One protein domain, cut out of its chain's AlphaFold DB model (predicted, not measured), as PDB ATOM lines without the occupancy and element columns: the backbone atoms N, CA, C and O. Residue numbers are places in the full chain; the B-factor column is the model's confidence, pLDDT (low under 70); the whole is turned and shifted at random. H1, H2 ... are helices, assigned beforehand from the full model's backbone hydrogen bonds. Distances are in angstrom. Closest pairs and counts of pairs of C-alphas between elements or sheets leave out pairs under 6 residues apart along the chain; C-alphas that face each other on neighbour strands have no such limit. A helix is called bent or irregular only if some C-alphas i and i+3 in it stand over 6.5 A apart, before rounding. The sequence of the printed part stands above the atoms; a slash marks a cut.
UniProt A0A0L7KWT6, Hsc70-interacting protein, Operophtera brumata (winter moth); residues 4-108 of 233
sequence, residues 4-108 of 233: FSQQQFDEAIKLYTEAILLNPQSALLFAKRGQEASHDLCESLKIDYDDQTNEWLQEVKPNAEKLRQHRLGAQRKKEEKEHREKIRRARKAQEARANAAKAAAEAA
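What this domain is: This is residues 4 to 108 of the 233 residues of the protein "Hsc70-interacting protein" of Operophtera brumata (winter moth) (UniProt A0A0L7KWT6). A small helical head sends out one very long helical arm: residues 69 to 108, in H3b, stick out alone as a single helix. In the head H2 lies in the middle, with H1 folded against it as a hairpin, while H3a and residues 64 to 68 of H3b pack on H2 as well. The printed part has 105 residues with three named helices, H1, H2 and H3 in that order along the chain, H3 being bent into the arms H3a and H3b, and no named strand; the class is all helix. The whole is extended, with a radius of gyration of the C-alphas of 24.3 A, and it spans 82 by 29 by 24 A, the arm making the length.

Where its parts are: Start at Phe 4 and go on to C-alpha 9 at (-33.016, 8.311, 40.991), where H1 begins; it covers residues 9 to 22 and measures 19.8 A from first to last C-alpha. Next comes H2, residues 27 to 47, which is 30.9 A long. Then look at C-alpha 51 at (-11.627, 8.314, 41.006), where H3 begins; by its hydrogen bonds it was assigned as one helix, residues 51 to 108, but it is bent, with C-alphas 59 and 62 6.5 A apart. Its arm H3a is residues 51 to 59, 13.0 A long, and its arm H3b is residues 62 to 108, 68.0 A long, ending at C-alpha 108 at (-79.395, 54.491, 25.945).

How they stand to each other: Compare H1 with H2 first: they touch and form a helical hairpin, with a shallow tilt of 23 degrees, opposite ways, and their closest C-alphas are those of Ile 13 and Arg 33, 5.6 A apart. With residues 38 to 45 alone, H2 touches H3a, and these two also form a helical hairpin, opposite ways at a steep tilt of 36 degrees, only just past shallow. The closest C-alphas there are those of Ser 38 and Leu 57, 6.7 A apart. Residues 31 to 38 of H2 touch residues 64 to 68 of H3b, opposite ways at a steep tilt of 58 degrees; here the closest C-alphas are those of Gln 35 and Ala 64, 5.1 A apart. The packing of the helices is mostly crossed, but only just, with one of three touching pairs at a shallow tilt. H3a and H3b stand at a steep tilt of 41 degrees to each other. H1 is apart from both H3a and H3b. In the backbone, H1, H3a and H3b have every O i to N i+4 pair within hydrogen-bond range, and H2 has 16 of 17.

The domain as a whole: The C-alphas farthest apart are those of Asp 51 and Ala 108, 83.4 A. The printed part has no cut, and the links H1 to H2 and H2 to H3 are both tight, with 4 and 3 residues. Residues 21 to 27 and 46 to 52 stand free too. The mean pLDDT of the printed part is 82.0; it falls under 70 at residues 4 to 7 and at residue 108 of this model.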
ATOM      1  N   PHE A   4     -39.736  10.411  39.546       51.78
ATOM      2  CA  PHE A   4     -39.011  11.689  39.384       51.78
ATOM      3  C   PHE A   4     -39.341  12.712  40.483       51.78
ATOM      4  O   PHE A   4     -38.483  13.470  40.922       51.78
ATOM      5  N   SER A   5     -40.594  12.733  40.949       55.59
ATOM      6  CA  SER A   5     -41.031  13.635  42.021       55.59
ATOM      7  C   SER A   5     -40.669  13.153  43.428       55.59
ATOM      8  O   SER A   5     -40.838  13.916  44.371       55.59
ATOM      9  N   GLN A   6     -40.205  11.909  43.581       63.94
ATOM     10  CA  GLN A   6     -39.926  11.281  44.878       63.94
ATOM     11  C   GLN A   6     -38.424  11.164  45.189       63.94
ATOM     12  O   GLN A   6     -38.070  10.529  46.172       63.94
ATOM     13  N   GLN A   7     -37.548  11.791  44.387       64.50
ATOM     14  CA  GLN A   7     -36.078  11.746  44.540       64.50
ATOM     15  C   GLN A   7     -35.470  10.329  44.481       64.50
ATOM     16  O   GLN A   7     -34.342  10.112  44.908       64.50
ATOM     17  N   GLN A   8     -36.190   9.363  43.912       75.19
ATOM     18  CA  GLN A   8     -35.704   7.996  43.723       75.19
ATOM     19  C   GLN A   8     -35.035   7.877  42.348       75.19
ATOM     20  O   GLN A   8     -35.677   7.488  41.368       75.19
ATOM     21  N   PHE A   9     -33.761   8.269  42.257       75.06
ATOM     22  CA  PHE A   9     -33.016   8.311  40.991       75.06
ATOM     23  C   PHE A   9     -32.745   6.910  40.417       75.06
ATOM     24  O   PHE A   9     -32.924   6.710  39.216       75.06
ATOM     25  N   ASP A  10     -32.476   5.917  41.268       76.00
ATOM     26  CA  ASP A  10     -32.317   4.507  40.877       76.00
ATOM     27  C   ASP A  10     -33.544   3.934  40.153       76.00
ATOM     28  O   ASP A  10     -33.455   3.320  39.085       76.00
ATOM     29  N   GLU A  11     -34.727   4.126  40.743       82.50
ATOM     30  CA  GLU A  11     -35.988   3.663  40.160       82.50
ATOM     31  C   GLU A  11     -36.325   4.444  38.891       82.50
ATOM     32  O   GLU A  11     -36.851   3.879  37.931       82.50
ATOM     33  N   ALA A  12     -35.987   5.733  38.854       78.38
ATOM     34  CA  ALA A  12     -36.193   6.560  37.682       78.38
ATOM     35  C   ALA A  12     -35.353   6.048  36.496       78.38
ATOM     36  O   ALA A  12     -35.924   5.767  35.439       78.38
ATOM     37  N   ILE A  13     -34.054   5.776  36.677       83.62
ATOM     38  CA  ILE A  13     -33.172   5.227  35.629       83.62
ATOM     39  C   ILE A  13     -33.706   3.897  35.075       83.62
ATOM     40  O   ILE A  13     -33.703   3.695  33.851       83.62
ATOM     41  N   LYS A  14     -34.214   3.009  35.941       85.94
ATOM     42  CA  LYS A  14     -34.859   1.748  35.529       85.94
ATOM     43  C   LYS A  14     -36.100   2.010  34.679       85.94
ATOM     44  O   LYS A  14     -36.187   1.513  33.557       85.94
ATOM     45  N   LEU A  15     -36.996   2.881  35.143       84.81
ATOM     46  CA  LEU A  15     -38.217   3.251  34.423       84.81
ATOM     47  C   LEU A  15     -37.934   3.921  33.070       84.81
ATOM     48  O   LEU A  15     -38.656   3.677  32.104       84.81
ATOM     49  N   TYR A  16     -36.892   4.753  32.952       83.50
ATOM     50  CA  TYR A  16     -36.504   5.305  31.648       83.50
ATOM     51  C   TYR A  16     -35.870   4.266  30.743       83.50
ATOM     52  O   TYR A  16     -36.060   4.342  29.533       83.50
ATOM     53  N   THR A  17     -35.141   3.302  31.295       86.00
ATOM     54  CA  THR A  17     -34.587   2.195  30.512       86.00
ATOM     55  C   THR A  17     -35.710   1.336  29.933       86.00
ATOM     56  O   THR A  17     -35.721   1.099  28.728       86.00
ATOM     57  N   GLU A  18     -36.722   0.988  30.728       88.62
ATOM     58  CA  GLU A  18     -37.936   0.314  30.246       88.62
ATOM     59  C   GLU A  18     -38.684   1.155  29.200       88.62
ATOM     60  O   GLU A  18     -39.077   0.651  28.148       88.62
ATOM     61  N   ALA A  19     -38.820   2.465  29.426       85.44
ATOM     62  CA  ALA A  19     -39.463   3.358  28.467       85.44
ATOM     63  C   ALA A  19     -38.690   3.469  27.139       85.44
ATOM     64  O   ALA A  19     -39.311   3.597  26.084       85.44
ATOM     65  N   ILE A  20     -37.353   3.415  27.169       87.69
ATOM     66  CA  ILE A  20     -36.498   3.401  25.973       87.69
ATOM     67  C   ILE A  20     -36.676   2.094  25.201       87.69
ATOM     68  O   ILE A  20     -36.748   2.133  23.977       87.69
ATOM     69  N   LEU A  21     -36.786   0.953  25.887       88.44
ATOM     70  CA  LEU A  21     -37.062  -0.328  25.230       88.44
ATOM     71  C   LEU A  21     -38.417  -0.309  24.509       88.44
ATOM     72  O   LEU A  21     -38.536  -0.841  23.409       88.44
ATOM     73  N   LEU A  22     -39.417   0.357  25.094       87.69
ATOM     74  CA  LEU A  22     -40.736   0.536  24.484       87.69
ATOM     75  C   LEU A  22     -40.746   1.576  23.351       87.69
ATOM     76  O   LEU A  22     -41.523   1.447  22.407       87.69
ATOM     77  N   ASN A  23     -39.907   2.615  23.423       83.94
ATOM     78  CA  ASN A  23     -39.775   3.629  22.376       83.94
ATOM     79  C   ASN A  23     -38.304   4.041  22.145       83.94
ATOM     80  O   ASN A  23     -37.862   5.086  22.645       83.94
ATOM     81  N   PRO A  24     -37.563   3.272  21.322       85.12
ATOM     82  CA  PRO A  24     -36.127   3.474  21.110       85.12
ATOM     83  C   PRO A  24     -35.769   4.728  20.305       85.12
ATOM     84  O   PRO A  24     -34.615   5.139  20.280       85.12
ATOM     85  N   GLN A  25     -36.738   5.342  19.627       83.12
ATOM     86  CA  GLN A  25     -36.524   6.544  18.810       83.12
ATOM     87  C   GLN A  25     -36.723   7.839  19.610       83.12
ATOM     88  O   GLN A  25     -36.465   8.940  19.120       83.12
ATOM     89  N   SER A  26     -37.190   7.745  20.858       82.19
ATOM     90  CA  SER A  26     -37.467   8.927  21.666       82.19
ATOM     91  C   SER A  26     -36.195   9.501  22.288       82.19
ATOM     92  O   SER A  26     -35.809   9.150  23.404       82.19
ATOM     93  N   ALA A  27     -35.587  10.476  21.609       80.69
ATOM     94  CA  ALA A  27     -34.439  11.235  22.117       80.69
ATOM     95  C   ALA A  27     -34.698  11.879  23.497       80.69
ATOM     96  O   ALA A  27     -33.785  12.036  24.305       80.69
ATOM     97  N   LEU A  28     -35.959  12.210  23.802       81.12
ATOM     98  CA  LEU A  28     -36.360  12.774  25.092       81.12
ATOM     99  C   LEU A  28     -36.161  11.789  26.256       81.12
ATOM    100  O   LEU A  28     -35.852  12.223  27.365       81.12
ATOM    101  N   LEU A  29     -36.357  10.486  26.036       83.94
ATOM    102  CA  LEU A  29     -36.192   9.475  27.084       83.94
ATOM    103  C   LEU A  29     -34.711   9.258  27.408       83.94
ATOM    104  O   LEU A  29     -34.346   9.259  28.582       83.94
ATOM    105  N   PHE A  30     -33.850   9.198  26.388       83.00
ATOM    106  CA  PHE A  30     -32.394   9.173  26.572       83.00
ATOM    107  C   PHE A  30     -31.882  10.421  27.292       83.00
ATOM    108  O   PHE A  30     -31.083  10.318  28.221       83.00
ATOM    109  N   ALA A  31     -32.395  11.593  26.907       82.62
ATOM    110  CA  ALA A  31     -32.072  12.861  27.545       82.62
ATOM    111  C   ALA A  31     -32.412  12.870  29.044       82.62
ATOM    112  O   ALA A  31     -31.604  13.305  29.860       82.62
ATOM    113  N   LYS A  32     -33.600  12.381  29.416       83.31
ATOM    114  CA  LYS A  32     -34.032  12.314  30.819       83.31
ATOM    115  C   LYS A  32     -33.231  11.291  31.623       83.31
ATOM    116  O   LYS A  32     -32.785  11.623  32.714       83.31
ATOM    117  N   ARG A  33     -32.958  10.114  31.049       86.12
ATOM    118  CA  ARG A  33     -32.108   9.095  31.682       86.12
ATOM    119  C   ARG A  33     -30.704   9.628  31.975       86.12
ATOM    120  O   ARG A  33     -30.194   9.418  33.065       86.12
ATOM    121  N   GLY A  34     -30.094  10.342  31.026       84.75
ATOM    122  CA  GLY A  34     -28.764  10.935  31.214       84.75
ATOM    123  C   GLY A  34     -28.727  12.039  32.279       84.75
ATOM    124  O   GLY A  34     -27.751  12.149  33.013       84.75
ATOM    125  N   GLN A  35     -29.800  12.829  32.403       83.44
ATOM    126  CA  GLN A  35     -29.927  13.834  33.468       83.44
ATOM    127  C   GLN A  35     -29.980  13.192  34.856       83.44
ATOM    128  O   GLN A  35     -29.340  13.683  35.781       83.44
ATOM    129  N   GLU A  36     -30.724  12.100  34.994       83.25
ATOM    130  CA  GLU A  36     -30.878  11.399  36.270       83.25
ATOM    131  C   GLU A  36     -29.633  10.604  36.639       83.25
ATOM    132  O   GLU A  36     -29.196  10.697  37.778       83.25
ATOM    133  N   ALA A  37     -28.990   9.951  35.669       83.50
ATOM    134  CA  ALA A  37     -27.698   9.306  35.876       83.50
ATOM    135  C   ALA A  37     -26.630  10.301  36.362       83.50
ATOM    136  O   ALA A  37     -25.871   9.989  37.269       83.50
ATOM    137  N   SER A  38     -26.594  11.530  35.828       82.25
ATOM    138  CA  SER A  38     -25.665  12.560  36.318       82.25
ATOM    139  C   SER A  38     -25.941  12.993  37.760       82.25
ATOM    140  O   SER A  38     -25.012  13.423  38.442       82.25
ATOM    141  N   HIS A  39     -27.206  12.985  38.185       81.06
ATOM    142  CA  HIS A  39     -27.593  13.370  39.538       81.06
ATOM    143  C   HIS A  39     -27.276  12.245  40.522       81.06
ATOM    144  O   HIS A  39     -26.673  12.497  41.558       81.06
ATOM    145  N   ASP A  40     -27.626  11.015  40.156       84.38
ATOM    146  CA  ASP A  40     -27.338   9.799  40.910       84.38
ATOM    147  C   ASP A  40     -25.835   9.636  41.165       84.38
ATOM    148  O   ASP A  40     -25.401   9.540  42.307       84.38
ATOM    149  N   LEU A  41     -25.022   9.793  40.117       79.81
ATOM    150  CA  LEU A  41     -23.564   9.702  40.205       79.81
ATOM    151  C   LEU A  41     -22.938  10.835  41.041       79.81
ATOM    152  O   LEU A  41     -21.856  10.699  41.603       79.81
ATOM    153  N   CYS A  42     -23.616  11.982  41.136       80.75
ATOM    154  CA  CYS A  42     -23.206  13.080  42.009       80.75
ATOM    155  C   CYS A  42     -23.549  12.795  43.479       80.75
ATOM    156  O   CYS A  42     -22.796  13.203  44.357       80.75
ATOM    157  N   GLU A  43     -24.669  12.118  43.755       80.88
ATOM    158  CA  GLU A  43     -25.016  11.668  45.107       80.88
ATOM    159  C   GLU A  43     -24.133  10.497  45.551       80.88
ATOM    160  O   GLU A  43     -23.652  10.506  46.681       80.88
ATOM    161  N   SER A  44     -23.833   9.544  44.662       79.94
ATOM    162  CA  SER A  44     -22.963   8.405  44.980       79.94
ATOM    163  C   SER A  44     -21.549   8.855  45.355       79.94
ATOM    164  O   SER A  44     -21.018   8.412  46.368       79.94
ATOM    165  N   LEU A  45     -20.979   9.820  44.621       81.12
ATOM    166  CA  LEU A  45     -19.655  10.393  44.905       81.12
ATOM    167  C   LEU A  45     -19.576  11.211  46.199       81.12
ATOM    168  O   LEU A  45     -18.476  11.509  46.660       81.12
ATOM    169  N   LYS A  46     -20.716  11.607  46.780       81.31
ATOM    170  CA  LYS A  46     -20.749  12.215  48.121       81.31
ATOM    171  C   LYS A  46     -20.660  11.169  49.228       81.31
ATOM    172  O   LYS A  46     -20.272  11.528  50.336       81.31
ATOM    173  N   ILE A  47     -21.081   9.935  48.951       83.12
ATOM    174  CA  ILE A  47     -21.078   8.833  49.915       83.12
ATOM    175  C   ILE A  47     -19.696   8.187  49.908       83.12
ATOM    176  O   ILE A  47     -19.003   8.239  50.918       83.12
ATOM    177  N   ASP A  48     -19.275   7.683  48.748       77.44
ATOM    178  CA  ASP A  48     -17.976   7.051  48.554       77.44
ATOM    179  C   ASP A  48     -17.310   7.677  47.326       77.44
ATOM    180  O   ASP A  48     -17.737   7.486  46.186       77.44
ATOM    181  N   TYR A  49     -16.282   8.491  47.569       77.38
ATOM    182  CA  TYR A  49     -15.536   9.128  46.490       77.38
ATOM    183  C   TYR A  49     -14.602   8.107  45.831       77.38
ATOM    184  O   TYR A  49     -13.709   7.562  46.480       77.38
ATOM    185  N   ASP A  50     -14.802   7.889  44.535       86.56
ATOM    186  CA  ASP A  50     -14.029   6.980  43.693       86.56
ATOM    187  C   ASP A  50     -13.548   7.724  42.436       86.56
ATOM    188  O   ASP A  50     -14.315   8.454  41.797       86.56
ATOM    189  N   ASP A  51     -12.269   7.559  42.089       81.50
ATOM    190  CA  ASP A  51     -11.627   8.314  41.006       81.50
ATOM    191  C   ASP A  51     -12.233   7.986  39.633       81.50
ATOM    192  O   ASP A  51     -12.506   8.898  38.849       81.50
ATOM    193  N   GLN A  52     -12.543   6.713  39.371       78.38
ATOM    194  CA  GLN A  52     -13.166   6.276  38.117       78.38
ATOM    195  C   GLN A  52     -14.581   6.855  37.971       78.38
ATOM    196  O   GLN A  52     -14.997   7.296  36.897       78.38
ATOM    197  N   THR A  53     -15.323   6.908  39.073       77.06
ATOM    198  CA  THR A  53     -16.663   7.496  39.108       77.06
ATOM    199  C   THR A  53     -16.595   9.012  38.887       77.06
ATOM    200  O   THR A  53     -17.409   9.578  38.154       77.06
ATOM    201  N   ASN A  54     -15.594   9.697  39.443       77.31
ATOM    202  CA  ASN A  54     -15.407  11.130  39.225       77.31
ATOM    203  C   ASN A  54     -14.999  11.467  37.778       77.31
ATOM    204  O   ASN A  54     -15.468  12.469  37.238       77.31
ATOM    205  N   GLU A  55     -14.204  10.629  37.114       84.25
ATOM    206  CA  GLU A  55     -13.896  10.779  35.684       84.25
ATOM    207  C   GLU A  55     -15.165  10.734  34.821       84.25
ATOM    208  O   GLU A  55     -15.421  11.649  34.033       84.25
ATOM    209  N   TRP A  56     -16.027   9.734  35.032       80.25
ATOM    210  CA  TRP A  56     -17.304   9.627  34.314       80.25
ATOM    211  C   TRP A  56     -18.226  10.817  34.592       80.25
ATOM    212  O   TRP A  56     -18.938  11.297  33.703       80.25
ATOM    213  N   LEU A  57     -18.186  11.355  35.811       79.38
ATOM    214  CA  LEU A  57     -18.937  12.548  36.170       79.38
ATOM    215  C   LEU A  57     -18.493  13.781  35.377       79.38
ATOM    216  O   LEU A  57     -19.344  14.574  34.968       79.38
ATOM    217  N   GLN A  58     -17.187  13.967  35.164       79.81
ATOM    218  CA  GLN A  58     -16.647  15.121  34.437       79.81
ATOM    219  C   GLN A  58     -17.071  15.132  32.966       79.81
ATOM    220  O   GLN A  58     -17.269  16.203  32.392       79.81
ATOM    221  N   GLU A  59     -17.291  13.963  32.366       82.44
ATOM    222  CA  GLU A  59     -17.796  13.847  30.996       82.44
ATOM    223  C   GLU A  59     -19.317  14.052  30.910       82.44
ATOM    224  O   GLU A  59     -19.825  14.743  30.018       82.44
ATOM    225  N   VAL A  60     -20.066  13.487  31.860       81.06
ATOM    226  CA  VAL A  60     -21.536  13.480  31.823       81.06
ATOM    227  C   VAL A  60     -22.136  14.804  32.311       81.06
ATOM    228  O   VAL A  60     -23.105  15.287  31.712       81.06
ATOM    229  N   LYS A  61     -21.551  15.449  33.332       80.69
ATOM    230  CA  LYS A  61     -22.022  16.733  33.894       80.69
ATOM    231  C   LYS A  61     -22.228  17.836  32.851       80.69
ATOM    232  O   LYS A  61     -23.334  18.383  32.791       80.69
ATOM    233  N   PRO A  62     -21.234  18.201  32.016       85.12
ATOM    234  CA  PRO A  62     -21.402  19.294  31.061       85.12
ATOM    235  C   PRO A  62     -22.452  18.970  29.991       85.12
ATOM    236  O   PRO A  62     -23.126  19.879  29.500       85.12
ATOM    237  N   ASN A  63     -22.631  17.695  29.634       82.12
ATOM    238  CA  ASN A  63     -23.654  17.276  28.680       82.12
ATOM    239  C   ASN A  63     -25.064  17.352  29.293       82.12
ATOM    240  O   ASN A  63     -25.969  17.950  28.704       82.12
ATOM    241  N   ALA A  64     -25.239  16.833  30.511       81.62
ATOM    242  CA  ALA A  64     -26.495  16.914  31.253       81.62
ATOM    243  C   ALA A  64     -26.924  18.373  31.493       81.62
ATOM    244  O   ALA A  64     -28.099  18.715  31.315       81.62
ATOM    245  N   GLU A  65     -25.967  19.250  31.809       79.31
ATOM    246  CA  GLU A  65     -26.212  20.666  32.067       79.31
ATOM    247  C   GLU A  65     -26.605  21.434  30.798       79.31
ATOM    248  O   GLU A  65     -27.589  22.175  30.815       79.31
ATOM    249  N   LYS A  66     -25.941  21.199  29.657       83.12
ATOM    250  CA  LYS A  66     -26.365  21.764  28.357       83.12
ATOM    251  C   LYS A  66     -27.800  21.360  28.012       83.12
ATOM    252  O   LYS A  66     -28.605  22.186  27.574       83.12
ATOM    253  N   LEU A  67     -28.148  20.102  28.267       78.19
ATOM    254  CA  LEU A  67     -29.486  19.569  28.024       78.19
ATOM    255  C   LEU A  67     -30.537  20.202  28.951       78.19
ATOM    256  O   LEU A  67     -31.650  20.517  28.520       78.19
ATOM    257  N   ARG A  68     -30.175  20.440  30.218       75.31
ATOM    258  CA  ARG A  68     -31.004  21.147  31.203       75.31
ATOM    259  C   ARG A  68     -31.221  22.604  30.796       75.31
ATOM    260  O   ARG A  68     -32.361  23.065  30.774       75.31
ATOM    261  N   GLN A  69     -30.159  23.305  30.405       79.12
ATOM    262  CA  GLN A  69     -30.211  24.706  29.984       79.12
ATOM    263  C   GLN A  69     -31.083  24.901  28.741       79.12
ATOM    264  O   GLN A  69     -31.945  25.784  28.731       79.12
ATOM    265  N   HIS A  70     -30.943  24.037  27.733       83.44
ATOM    266  CA  HIS A  70     -31.793  24.067  26.544       83.44
ATOM    267  C   HIS A  70     -33.275  23.842  26.894       83.44
ATOM    268  O   HIS A  70     -34.158  24.544  26.396       83.44
ATOM    269  N   ARG A  71     -33.566  22.912  27.811       76.50
ATOM    270  CA  ARG A  71     -34.936  22.615  28.254       76.50
ATOM    271  C   ARG A  71     -35.563  23.765  29.042       76.50
ATOM    272  O   ARG A  71     -36.714  24.108  28.784       76.50
ATOM    273  N   LEU A  72     -34.800  24.397  29.932       75.50
ATOM    274  CA  LEU A  72     -35.221  25.603  30.651       75.50
ATOM    275  C   LEU A  72     -35.446  26.783  29.696       75.50
ATOM    276  O   LEU A  72     -36.350  27.585  29.910       75.50
ATOM    277  N   GLY A  73     -34.641  26.905  28.636       81.19
ATOM    278  CA  GLY A  73     -34.851  27.897  27.577       81.19
ATOM    279  C   GLY A  73     -36.139  27.646  26.788       81.19
ATOM    280  O   GLY A  73     -36.929  28.564  26.567       81.19
ATOM    281  N   ALA A  74     -36.404  26.391  26.420       83.19
ATOM    282  CA  ALA A  74     -37.631  26.001  25.730       83.19
ATOM    283  C   ALA A  74     -38.891  26.207  26.595       83.19
ATOM    284  O   ALA A  74     -39.908  26.675  26.082       83.19
ATOM    285  N   GLN A  75     -38.821  25.906  27.898       78.06
ATOM    286  CA  GLN A  75     -39.910  26.151  28.852       78.06
ATOM    287  C   GLN A  75     -40.204  27.642  29.003       78.06
ATOM    288  O   GLN A  75     -41.342  28.045  28.776       78.06
ATOM    289  N   ARG A  76     -39.177  28.471  29.232       80.69
ATOM    290  CA  ARG A  76     -39.318  29.937  29.288       80.69
ATOM    291  C   ARG A  76     -39.974  30.502  28.029       80.69
ATOM    292  O   ARG A  76     -40.911  31.287  28.114       80.69
ATOM    293  N   LYS A  77     -39.553  30.041  26.846       86.25
ATOM    294  CA  LYS A  77     -40.141  30.469  25.565       86.25
ATOM    295  C   LYS A  77     -41.602  30.031  25.399       86.25
ATOM    296  O   LYS A  77     -42.367  30.711  24.718       86.25
ATOM    297  N   LYS A  78     -41.998  28.894  25.973       86.44
ATOM    298  CA  LYS A  78     -43.390  28.421  25.963       86.44
ATOM    299  C   LYS A  78     -44.254  29.233  26.930       86.44
ATOM    300  O   LYS A  78     -45.318  29.699  26.536       86.44
ATOM    301  N   GLU A  79     -43.764  29.460  28.142       81.81
ATOM    302  CA  GLU A  79     -44.437  30.259  29.170       81.81
ATOM    303  C   GLU A  79     -44.610  31.717  28.734       81.81
ATOM    304  O   GLU A  79     -45.694  32.275  28.891       81.81
ATOM    305  N   GLU A  80     -43.602  32.316  28.092       80.31
ATOM    306  CA  GLU A  80     -43.701  33.675  27.550       80.31
ATOM    307  C   GLU A  80     -44.777  33.773  26.458       80.31
ATOM    308  O   GLU A  80     -45.563  34.722  26.436       80.31
ATOM    309  N   LYS A  81     -44.867  32.776  25.566       88.06
ATOM    310  CA  LYS A  81     -45.918  32.716  24.539       88.06
ATOM    311  C   LYS A  81     -47.304  32.586  25.162       88.06
ATOM    312  O   LYS A  81     -48.209  33.322  24.776       88.06
ATOM    313  N   GLU A  82     -47.471  31.697  26.136       89.88
ATOM    314  CA  GLU A  82     -48.746  31.513  26.835       89.88
ATOM    315  C   GLU A  82     -49.150  32.767  27.621       89.88
ATOM    316  O   GLU A  82     -50.311  33.173  27.585       89.88
ATOM    317  N   HIS A  83     -48.205  33.423  28.290       87.00
ATOM    318  CA  HIS A  83     -48.447  34.669  29.010       87.00
ATOM    319  C   HIS A  83     -48.828  35.812  28.058       87.00
ATOM    320  O   HIS A  83     -49.825  36.502  28.277       87.00
ATOM    321  N   ARG A  84     -48.116  35.948  26.934       89.19
ATOM    322  CA  ARG A  84     -48.427  36.920  25.875       89.19
ATOM    323  C   ARG A  84     -49.804  36.675  25.262       89.19
ATOM    324  O   ARG A  84     -50.548  37.625  25.018       89.19
ATOM    325  N   GLU A  85     -50.181  35.419  25.041       91.75
ATOM    326  CA  GLU A  85     -51.521  35.075  24.568       91.75
ATOM    327  C   GLU A  85     -52.607  35.366  25.604       91.75
ATOM    328  O   GLU A  85     -53.661  35.876  25.227       91.75
ATOM    329  N   LYS A  86     -52.364  35.096  26.891       92.44
ATOM    330  CA  LYS A  86     -53.293  35.445  27.978       92.44
ATOM    331  C   LYS A  86     -53.530  36.953  28.033       92.44
ATOM    332  O   LYS A  86     -54.686  37.369  28.042       92.44
ATOM    333  N   ILE A  87     -52.471  37.763  27.955       89.69
ATOM    334  CA  ILE A  87     -52.576  39.231  27.892       89.69
ATOM    335  C   ILE A  87     -53.353  39.665  26.642       89.69
ATOM    336  O   ILE A  87     -54.267  40.482  26.734       89.69
ATOM    337  N   ARG A  88     -53.054  39.087  25.470       91.19
ATOM    338  CA  ARG A  88     -53.759  39.407  24.217       91.19
ATOM    339  C   ARG A  88     -55.250  39.071  24.293       91.19
ATOM    340  O   ARG A  88     -56.076  39.847  23.819       91.19
ATOM    341  N   ARG A  89     -55.602  37.925  24.881       89.62
ATOM    342  CA  ARG A  89     -56.997  37.494  25.064       89.62
ATOM    343  C   ARG A  89     -57.723  38.374  26.081       89.62
ATOM    344  O   ARG A  89     -58.850  38.772  25.812       89.62
ATOM    345  N   ALA A  90     -57.069  38.734  27.185       88.00
ATOM    346  CA  ALA A  90     -57.619  39.642  28.189       88.00
ATOM    347  C   ALA A  90     -57.876  41.043  27.615       88.00
ATOM    348  O   ALA A  90     -58.975  41.567  27.768       88.00
ATOM    349  N   ARG A  91     -56.918  41.603  26.864       90.81
ATOM    350  CA  ARG A  91     -57.070  42.906  26.198       90.81
ATOM    351  C   ARG A  91     -58.207  42.897  25.178       90.81
ATOM    352  O   ARG A  91     -59.039  43.792  25.201       90.81
ATOM    353  N   LYS A  92     -58.298  41.853  24.345       93.94
ATOM    354  CA  LYS A  92     -59.397  41.701  23.377       93.94
ATOM    355  C   LYS A  92     -60.763  41.572  24.069       93.94
ATOM    356  O   LYS A  92     -61.743  42.132  23.592       93.94
ATOM    357  N   ALA A  93     -60.833  40.861  25.195       87.19
ATOM    358  CA  ALA A  93     -62.058  40.743  25.983       87.19
ATOM    359  C   ALA A  93     -62.447  42.068  26.662       87.19
ATOM    360  O   ALA A  93     -63.628  42.410  26.701       87.19
ATOM    361  N   GLN A  94     -61.472  42.826  27.167       84.88
ATOM    362  CA  GLN A  94     -61.698  44.138  27.771       84.88
ATOM    363  C   GLN A  94     -62.143  45.171  26.729       84.88
ATOM    364  O   GLN A  94     -63.074  45.926  26.983       84.88
ATOM    365  N   GLU A  95     -61.542  45.161  25.539       89.94
ATOM    366  CA  GLU A  95     -61.911  46.036  24.424       89.94
ATOM    367  C   GLU A  95     -63.319  45.731  23.895       89.94
ATOM    368  O   GLU A  95     -64.117  46.646  23.715       89.94
ATOM    369  N   ALA A  96     -63.680  44.451  23.746       86.88
ATOM    370  CA  ALA A  96     -65.038  44.054  23.369       86.88
ATOM    371  C   ALA A  96     -66.079  44.460  24.426       86.88
ATOM    372  O   ALA A  96     -67.154  44.942  24.076       86.88
ATOM    373  N   ARG A  97     -65.755  44.323  25.721       82.62
ATOM    374  CA  ARG A  97     -66.620  44.788  26.819       82.62
ATOM    375  C   ARG A  97     -66.752  46.309  26.845       82.62
ATOM    376  O   ARG A  97     -67.851  46.806  27.057       82.62
ATOM    377  N   ALA A  98     -65.669  47.042  26.598       88.50
ATOM    378  CA  ALA A  98     -65.696  48.499  26.530       88.50
ATOM    379  C   ALA A  98     -66.505  48.998  25.324       88.50
ATOM    380  O   ALA A  98     -67.273  49.944  25.462       88.50
ATOM    381  N   ASN A  99     -66.383  48.349  24.163       87.94
ATOM    382  CA  ASN A  99     -67.163  48.704  22.981       87.94
ATOM    383  C   ASN A  99     -68.650  48.350  23.145       87.94
ATOM    384  O   ASN A  99     -69.507  49.149  22.794       87.94
ATOM    385  N   ALA A 100     -68.967  47.204  23.756       82.94
ATOM    386  CA  ALA A 100     -70.344  46.848  24.098       82.94
ATOM    387  C   ALA A 100     -70.960  47.822  25.117       82.94
ATOM    388  O   ALA A 100     -72.118  48.197  24.978       82.94
ATOM    389  N   ALA A 101     -70.185  48.278  26.107       84.69
ATOM    390  CA  ALA A 101     -70.633  49.283  27.067       84.69
ATOM    391  C   ALA A 101     -70.850  50.657  26.414       84.69
ATOM    392  O   ALA A 101     -71.833  51.322  26.719       84.69
ATOM    393  N   LYS A 102     -69.972  51.067  25.488       85.31
ATOM    394  CA  LYS A 102     -70.148  52.303  24.710       85.31
ATOM    395  C   LYS A 102     -71.360  52.232  23.785       85.31
ATOM    396  O   LYS A 102     -72.158  53.155  23.802       85.31
ATOM    397  N   ALA A 103     -71.550  51.125  23.069       83.50
ATOM    398  CA  ALA A 103     -72.727  50.913  22.229       83.50
ATOM    399  C   ALA A 103     -74.026  50.868  23.053       83.50
ATOM    400  O   ALA A 103     -75.040  51.401  22.622       83.50
ATOM    401  N   ALA A 104     -74.002  50.283  24.256       80.00
ATOM    402  CA  ALA A 104     -75.140  50.310  25.174       80.00
ATOM    403  C   ALA A 104     -75.415  51.721  25.720       80.00
ATOM    404  O   ALA A 104     -76.573  52.099  25.864       80.00
ATOM    405  N   ALA A 105     -74.372  52.512  25.988       79.50
ATOM    406  CA  ALA A 105     -74.507  53.906  26.402       79.50
ATOM    407  C   ALA A 105     -75.023  54.805  25.263       79.50
ATOM    408  O   ALA A 105     -75.873  55.650  25.511       79.50
ATOM    409  N   GLU A 106     -74.575  54.601  24.021       72.19
ATOM    410  CA  GLU A 106     -75.110  55.292  22.839       72.19
ATOM    411  C   GLU A 106     -76.538  54.856  22.515       72.19
ATOM    412  O   GLU A 106     -77.356  55.702  22.179       72.19
ATOM    413  N   ALA A 107     -76.881  53.575  22.674       71.75
ATOM    414  CA  ALA A 107     -78.257  53.105  22.533       71.75
ATOM    415  C   ALA A 107     -79.171  53.686  23.625       71.75
ATOM    416  O   ALA A 107     -80.301  54.058  23.334       71.75
ATOM    417  N   ALA A 108     -78.677  53.822  24.861       68.94
ATOM    418  CA  ALA A 108     -79.395  54.491  25.945       68.94
ATOM    419  C   ALA A 108     -79.510  56.011  25.728       68.94
ATOM    420  O   ALA A 108     -80.527  56.597  26.083       68.94
TER     421      ALA A 108